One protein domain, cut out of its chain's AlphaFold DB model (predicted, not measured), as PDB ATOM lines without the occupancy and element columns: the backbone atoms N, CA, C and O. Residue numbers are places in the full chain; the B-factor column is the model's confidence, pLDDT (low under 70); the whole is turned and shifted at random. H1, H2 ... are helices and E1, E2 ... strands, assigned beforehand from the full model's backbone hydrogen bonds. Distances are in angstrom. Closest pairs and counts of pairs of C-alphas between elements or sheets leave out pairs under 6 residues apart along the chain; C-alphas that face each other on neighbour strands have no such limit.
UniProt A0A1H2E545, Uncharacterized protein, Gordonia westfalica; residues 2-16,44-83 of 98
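This is residues 2 to 16 and 44 to 83 of the 98 residues of an uncharacterized protein of Gordonia westfalica (UniProt A0A1H2E545). Two helices cross about perpendicular, and a lone strand with its loop makes an open V with the longer helix: the chain runs out along E1, turns at a far loop and folds back as H2, while H1 lies crosswise in the mouth between them. Residues 57 to 62, in that turn, stick out free of the rest. The printed part has 55 residues, with two named helices and one named strand in the order H1, E1, H2; the class is mostly helix. The whole is loose, with a radius of gyration of the C-alphas of 13.2 A and spans of 39 by 28 by 20 A.

H1, residues 2 to 13, touches H2, residues 65 to 82, at 88 degrees, about perpendicular. H1 touches H2 with residues 4 to 8 alone, and H2 touches H1 with residues 71 to 75 alone; the closest C-alphas of the two helices, those of Tyr 8 and Val 71, are 6.1 A apart. E1, residues 49 to 55, pairs with no named strand. Its closest C-alpha to H1 is that of Val 52, 5.3 A from that of Ala 2. The closest C-alphas of E1 and H2 are those of Leu 53 and Met 68, 7.4 A apart. Every O i to N i+4 pair in H1 is within hydrogen-bond range, and 13 of 14 in H2.

H1 begins at C-alpha 2 (-31.197, 18.096, 32.624) and measures 16.8 A from first to last C-alpha. E1 measures 18.7 A and begins at C-alpha 49 (-27.666, 18.632, 23.688). H2 measures 25.6 A and ends at C-alpha 82 (-42.412, 4.489, 40.580).

The two C-alphas farthest apart, those of Gly 58 and Ser 83, are 41.2 A apart. Residues 17 to 43 are not printed, and C-alphas 16 and 44 are 21.3 A apart across this cut. The link from E1 to H2, 9 residues, is short. The mean pLDDT of the printed part is 93.3, and no printed residue is under 70.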
ATOM      1  N   ALA A   2     -31.022  17.902  34.070       86.62
ATOM      2  CA  ALA A   2     -31.197  18.096  32.624       86.62
ATOM      3  C   ALA A   2     -32.159  17.078  31.972       86.62
ATOM      4  O   ALA A   2     -33.098  17.468  31.290       86.62
ATOM      5  N   TYR A   3     -32.031  15.787  32.309       91.06
ATOM      6  CA  TYR A   3     -33.009  14.764  31.900       91.06
ATOM      7  C   TYR A   3     -34.431  15.073  32.377       91.06
ATOM      8  O   TYR A   3     -35.381  14.911  31.629       91.06
ATOM      9  N   THR A   4     -34.577  15.601  33.592       93.56
ATOM     10  CA  THR A   4     -35.880  15.979  34.147       93.56
ATOM     11  C   THR A   4     -36.546  17.107  33.367       93.56
ATOM     12  O   THR A   4     -37.761  17.099  33.197       93.56
ATOM     13  N   LEU A   5     -35.770  18.082  32.886       94.19
ATOM     14  CA  LEU A   5     -36.300  19.158  32.051       94.19
ATOM     15  C   LEU A   5     -36.784  18.615  30.699       94.19
ATOM     16  O   LEU A   5     -37.859  19.005  30.241       94.19
ATOM     17  N   ARG A   6     -36.043  17.665  30.112       92.75
ATOM     18  CA  ARG A   6     -36.458  16.947  28.899       92.75
ATOM     19  C   ARG A   6     -37.753  16.163  29.121       92.75
ATOM     20  O   ARG A   6     -38.719  16.391  28.404       92.75
ATOM     21  N   GLU A   7     -37.805  15.331  30.162       93.50
ATOM     22  CA  GLU A   7     -38.996  14.557  30.555       93.50
ATOM     23  C   GLU A   7     -40.210  15.463  30.806       93.50
ATOM     24  O   GLU A   7     -41.338  15.113  30.466       93.50
ATOM     25  N   TYR A   8     -40.001  16.634  31.412       94.44
ATOM     26  CA  TYR A   8     -41.067  17.608  31.648       94.44
ATOM     27  C   TYR A   8     -41.595  18.205  30.338       94.44
ATOM     28  O   TYR A   8     -42.806  18.339  30.170       94.44
ATOM     29  N   ARG A   9     -40.708  18.515  29.385       92.69
ATOM     30  CA  ARG A   9     -41.093  18.996  28.054       92.69
ATOM     31  C   ARG A   9     -41.853  17.932  27.264       92.69
ATOM     32  O   ARG A   9     -42.923  18.225  26.749       92.69
ATOM     33  N   GLU A  10     -41.367  16.693  27.258       93.31
ATOM     34  CA  GLU A  10     -42.063  15.550  26.648       93.31
ATOM     35  C   GLU A  10     -43.448  15.326  27.277       93.31
ATOM     36  O   GLU A  10     -44.420  15.014  26.587       93.31
ATOM     37  N   ALA A  11     -43.573  15.512  28.593       94.12
ATOM     38  CA  ALA A  11     -44.849  15.394  29.286       94.12
ATOM     39  C   ALA A  11     -45.846  16.497  28.888       94.12
ATOM     40  O   ALA A  11     -47.041  16.215  28.796       94.12
ATOM     41  N   ILE A  12     -45.374  17.718  28.621       93.12
ATOM     42  CA  ILE A  12     -46.198  18.801  28.062       93.12
ATOM     43  C   ILE A  12     -46.589  18.474  26.615       93.12
ATOM     44  O   ILE A  12     -47.773  18.505  26.288       93.12
ATOM     45  N   ASP A  13     -45.620  18.104  25.773       92.94
ATOM     46  CA  ASP A  13     -45.830  17.840  24.342       92.94
ATOM     47  C   ASP A  13     -46.775  16.647  24.105       92.94
ATOM     48  O   ASP A  13     -47.592  16.659  23.187       92.94
ATOM     49  N   SER A  14     -46.710  15.626  24.965       95.38
ATOM     50  CA  SER A  14     -47.613  14.465  24.935       95.38
ATOM     51  C   SER A  14     -48.995  14.723  25.547       95.38
ATOM     52  O   SER A  14     -49.876  13.872  25.430       95.38
ATOM     53  N   GLY A  15     -49.194  15.846  26.244       92.12
ATOM     54  CA  GLY A  15     -50.406  16.117  27.022       92.12
ATOM     55  C   GLY A  15     -50.520  15.309  28.322       92.12
ATOM     56  O   GLY A  15     -51.575  15.315  28.957       92.12
ATOM     57  N   SER A  16     -49.449  14.632  28.754       91.62
ATOM     58  CA  SER A  16     -49.382  13.950  30.060       91.62
ATOM     59  C   SER A  16     -49.474  14.932  31.231       91.62
ATOM     60  O   SER A  16     -49.948  14.579  32.315       91.62
ATOM     61  N   ASP A  44     -27.932  13.603  24.781       90.12
ATOM     62  CA  ASP A  44     -28.764  12.438  25.039       90.12
ATOM     63  C   ASP A  44     -28.554  11.317  24.009       90.12
ATOM     64  O   ASP A  44     -27.686  11.396  23.136       90.12
ATOM     65  N   ASP A  45     -29.366  10.266  24.122       90.81
ATOM     66  CA  ASP A  45     -29.313   9.084  23.257       90.81
ATOM     67  C   ASP A  45     -29.637   9.386  21.779       90.81
ATOM     68  O   ASP A  45     -29.275   8.606  20.899       90.81
ATOM     69  N   GLU A  46     -30.283  10.518  21.483       90.31
ATOM     70  CA  GLU A  46     -30.565  10.988  20.120       90.31
ATOM     71  C   GLU A  46     -29.493  11.967  19.603       90.31
ATOM     72  O   GLU A  46     -29.636  12.549  18.525       90.31
ATOM     73  N   GLY A  47     -28.423  12.186  20.374       92.06
ATOM     74  CA  GLY A  47     -27.370  13.150  20.061       92.06
ATOM     75  C   GLY A  47     -27.783  14.610  20.270       92.06
ATOM     76  O   GLY A  47     -27.066  15.513  19.830       92.06
ATOM     77  N   LYS A  48     -28.916  14.879  20.933       90.31
ATOM     78  CA  LYS A  48     -29.382  16.244  21.206       90.31
ATOM     79  C   LYS A  48     -28.720  16.778  22.479       90.31
ATOM     80  O   LYS A  48     -28.692  16.075  23.491       90.31
ATOM     81  N   PRO A  49     -28.198  18.019  22.479       92.31
ATOM     82  CA  PRO A  49     -27.666  18.632  23.688       92.31
ATOM     83  C   PRO A  49     -28.730  18.737  24.777       92.31
ATOM     84  O   PRO A  49     -29.831  19.248  24.550       92.31
ATOM     85  N   LEU A  50     -28.369  18.299  25.977       93.88
ATOM     86  CA  LEU A  50     -29.174  18.505  27.170       93.88
ATOM     87  C   LEU A  50     -29.086  19.960  27.628       93.88
ATOM     88  O   LEU A  50     -28.076  20.633  27.434       93.88
ATOM     89  N   ASP A  51     -30.123  20.437  28.301       94.94
ATOM     90  CA  ASP A  51     -30.212  21.801  28.802       94.94
ATOM     91  C   ASP A  51     -30.651  21.868  30.268       94.94
ATOM     92  O   ASP A  51     -31.167  20.921  30.863       94.94
ATOM     93  N   VAL A  52     -30.394  23.018  30.886       95.25
ATOM     94  CA  VAL A  52     -30.894  23.357  32.221       95.25
ATOM     95  C   VAL A  52     -31.510  24.748  32.217       95.25
ATOM     96  O   VAL A  52     -31.166  25.593  31.386       95.25
ATOM     97  N   LEU A  53     -32.394  24.993  33.183       94.94
ATOM     98  CA  LEU A  53     -32.894  26.336  33.453       94.94
ATOM     99  C   LEU A  53     -31.803  27.177  34.125       94.94
ATOM    100  O   LEU A  53     -31.111  26.715  35.036       94.94
ATOM    101  N   GLN A  54     -31.675  28.424  33.692       94.31
ATOM    102  CA  GLN A  54     -30.818  29.434  34.301       94.31
ATOM    103  C   GLN A  54     -31.517  30.793  34.314       94.31
ATOM    104  O   GLN A  54     -32.523  30.997  33.637       94.31
ATOM    105  N   LYS A  55     -30.960  31.757  35.049       93.19
ATOM    106  CA  LYS A  55     -31.372  33.154  34.878       93.19
ATOM    107  C   LYS A  55     -30.952  33.653  33.497       93.19
ATOM    108  O   LYS A  55     -29.908  33.247  32.987       93.19
ATOM    109  N   GLN A  56     -31.760  34.529  32.911       92.56
ATOM    110  CA  GLN A  56     -31.397  35.214  31.673       92.56
ATOM    111  C   GLN A  56     -30.180  36.121  31.903       92.56
ATOM    112  O   GLN A  56     -30.011  36.693  32.986       92.56
ATOM    113  N   ASP A  57     -29.328  36.233  30.884       88.88
ATOM    114  CA  ASP A  57     -28.124  37.056  30.963       88.88
ATOM    115  C   ASP A  57     -28.485  38.532  31.196       88.88
ATOM    116  O   ASP A  57     -29.466  39.041  30.651       88.88
ATOM    117  N   GLY A  58     -27.745  39.200  32.081       87.50
ATOM    118  CA  GLY A  58     -28.033  40.573  32.512       87.50
ATOM    119  C   GLY A  58     -29.348  40.773  33.288       87.50
ATOM    120  O   GLY A  58     -29.692  41.911  33.599       87.50
ATOM    121  N   ARG A  59     -30.093  39.708  33.620       91.25
ATOM    122  CA  ARG A  59     -31.422  39.769  34.265       91.25
ATOM    123  C   ARG A  59     -31.487  38.913  35.530       91.25
ATOM    124  O   ARG A  59     -32.392  38.105  35.735       91.25
ATOM    125  N   ALA A  60     -30.479  39.061  36.390       87.44
ATOM    126  CA  ALA A  60     -30.345  38.273  37.614       87.44
ATOM    127  C   ALA A  60     -31.452  38.548  38.658       87.44
ATOM    128  O   ALA A  60     -31.649  37.748  39.578       87.44
ATOM    129  N   ASP A  61     -32.157  39.664  38.536       93.00
ATOM    130  CA  ASP A  61     -33.308  40.069  39.342       93.00
ATOM    131  C   ASP A  61     -34.580  39.275  39.005       93.00
ATOM    132  O   ASP A  61     -35.408  39.032  39.888       93.00
ATOM    133  N   LEU A  62     -34.705  38.799  37.763       94.06
ATOM    134  CA  LEU A  62     -35.866  38.039  37.318       94.06
ATOM    135  C   LEU A  62     -35.922  36.665  37.994       94.06
ATOM    136  O   LEU A  62     -35.013  35.833  37.899       94.06
ATOM    137  N   LYS A  63     -37.029  36.424  38.696       94.69
ATOM    138  CA  LYS A  63     -37.306  35.166  39.392       94.69
ATOM    139  C   LYS A  63     -37.948  34.164  38.444       94.69
ATOM    140  O   LYS A  63     -38.844  34.514  37.681       94.69
ATOM    141  N   PHE A  64     -37.508  32.915  38.537       96.56
ATOM    142  CA  PHE A  64     -38.054  31.788  37.778       96.56
ATOM    143  C   PHE A  64     -38.387  30.598  38.694       96.56
ATOM    144  O   PHE A  64     -38.591  29.483  38.232       96.56
ATOM    145  N   ASP A  65     -38.483  30.829  40.011       95.12
ATOM    146  CA  ASP A  65     -38.635  29.761  41.008       95.12
ATOM    147  C   ASP A  65     -39.881  28.897  40.771       95.12
ATOM    148  O   ASP A  65     -39.794  27.680  40.869       95.12
ATOM    149  N   ALA A  66     -41.012  29.488  40.366       94.81
ATOM    150  CA  ALA A  66     -42.209  28.730  40.001       94.81
ATOM    151  C   ALA A  66     -42.002  27.821  38.771       94.81
ATOM    152  O   ALA A  66     -42.491  26.694  38.763       94.81
ATOM    153  N   ALA A  67     -41.222  28.258  37.773       94.94
ATOM    154  CA  ALA A  67     -40.839  27.418  36.635       94.94
ATOM    155  C   ALA A  67     -39.893  26.286  37.057       94.94
ATOM    156  O   ALA A  67     -39.980  25.173  36.549       94.94
ATOM    157  N   MET A  68     -39.002  26.535  38.022       96.00
ATOM    158  CA  MET A  68     -38.182  25.462  38.578       96.00
ATOM    159  C   MET A  68     -39.020  24.476  39.405       96.00
ATOM    160  O   MET A  68     -38.841  23.260  39.309       96.00
ATOM    161  N   ALA A  69     -39.960  24.988  40.198       95.31
ATOM    162  CA  ALA A  69     -40.827  24.188  41.049       95.31
ATOM    163  C   ALA A  69     -41.720  23.243  40.238       95.31
ATOM    164  O   ALA A  69     -41.918  22.109  40.666       95.31
ATOM    165  N   SER A  70     -42.213  23.654  39.063       93.62
ATOM    166  CA  SER A  70     -43.026  22.779  38.208       93.62
ATOM    167  C   SER A  70     -42.242  21.594  37.642       93.62
ATOM    168  O   SER A  70     -42.735  20.467  37.637       93.62
ATOM    169  N   VAL A  71     -40.992  21.812  37.233       95.56
ATOM    170  CA  VAL A  71     -40.106  20.732  36.772       95.56
ATOM    171  C   VAL A  71     -39.811  19.754  37.917       95.56
ATOM    172  O   VAL A  71     -39.859  18.536  37.738       95.56
ATOM    173  N   LEU A  72     -39.528  20.274  39.117       95.69
ATOM    174  CA  LEU A  72     -39.239  19.448  40.294       95.69
ATOM    175  C   LEU A  72     -40.465  18.672  40.787       95.69
ATOM    176  O   LEU A  72     -40.338  17.500  41.145       95.69
ATOM    177  N   SER A  73     -41.646  19.292  40.791       93.94
ATOM    178  CA  SER A  73     -42.882  18.634  41.219       93.94
ATOM    179  C   SER A  73     -43.271  17.498  40.273       93.94
ATOM    180  O   SER A  73     -43.713  16.444  40.738       93.94
ATOM    181  N   TRP A  74     -43.017  17.645  38.969       94.25
ATOM    182  CA  TRP A  74     -43.188  16.553  38.014       94.25
ATOM    183  C   TRP A  74     -42.266  15.371  38.311       94.25
ATOM    184  O   TRP A  74     -42.731  14.233  38.398       94.25
ATOM    185  N   LYS A  75     -40.976  15.628  38.551       95.56
ATOM    186  CA  LYS A  75     -40.032  14.558  38.902       95.56
ATOM    187  C   LYS A  75     -40.451  13.820  40.163       95.56
ATOM    188  O   LYS A  75     -40.455  12.591  40.181       95.56
ATOM    189  N   ALA A  76     -40.847  14.575  41.186       95.19
ATOM    190  CA  ALA A  76     -41.351  14.015  42.429       95.19
ATOM    191  C   ALA A  76     -42.604  13.156  42.193       95.19
ATOM    192  O   ALA A  76     -42.727  12.081  42.777       95.19
ATOM    193  N   CYS A  77     -43.507  13.577  41.300       92.94
ATOM    194  CA  CYS A  77     -44.683  12.796  40.920       92.94
ATOM    195  C   CYS A  77     -44.296  11.455  40.276       92.94
ATOM    196  O   CYS A  77     -44.816  10.409  40.671       92.94
ATOM    197  N   LEU A  78     -43.363  11.467  39.319       93.62
ATOM    198  CA  LEU A  78     -42.872  10.251  38.668       93.62
ATOM    199  C   LEU A  78     -42.179   9.308  39.658       93.62
ATOM    200  O   LEU A  78     -42.450   8.106  39.646       93.62
ATOM    201  N   ASP A  79     -41.348   9.840  40.554       95.12
ATOM    202  CA  ASP A  79     -40.655   9.043  41.572       95.12
ATOM    203  C   ASP A  79     -41.622   8.435  42.589       95.12
ATOM    204  O   ASP A  79     -41.491   7.261  42.954       95.12
ATOM    205  N   ALA A  80     -42.642   9.192  42.996       95.44
ATOM    206  CA  ALA A  80     -43.700   8.691  43.861       95.44
ATOM    207  C   ALA A  80     -44.466   7.545  43.183       95.44
ATOM    208  O   ALA A  80     -44.643   6.483  43.782       95.44
ATOM    209  N   ARG A  81     -44.864   7.715  41.915       93.31
ATOM    210  CA  ARG A  81     -45.547   6.668  41.134       93.31
ATOM    211  C   ARG A  81     -44.676   5.424  40.967       93.31
ATOM    212  O   ARG A  81     -45.168   4.316  41.166       93.31
ATOM    213  N   LYS A  82     -43.383   5.593  40.673       95.06
ATOM    214  CA  LYS A  82     -42.412   4.489  40.580       95.06
ATOM    215  C   LYS A  82     -42.279   3.731  41.903       95.06
ATOM    216  O   LYS A  82     -42.153   2.511  41.896       95.06
ATOM    217  N   SER A  83     -42.374   4.441  43.023       97.31
ATOM    218  CA  SER A  83     -42.367   3.869  44.377       97.31
ATOM    219  C   SER A  83     -43.713   3.250  44.788       97.31
ATOM    220  O   SER A  83     -43.872   2.820  45.928       97.31
TER     221      SER A  83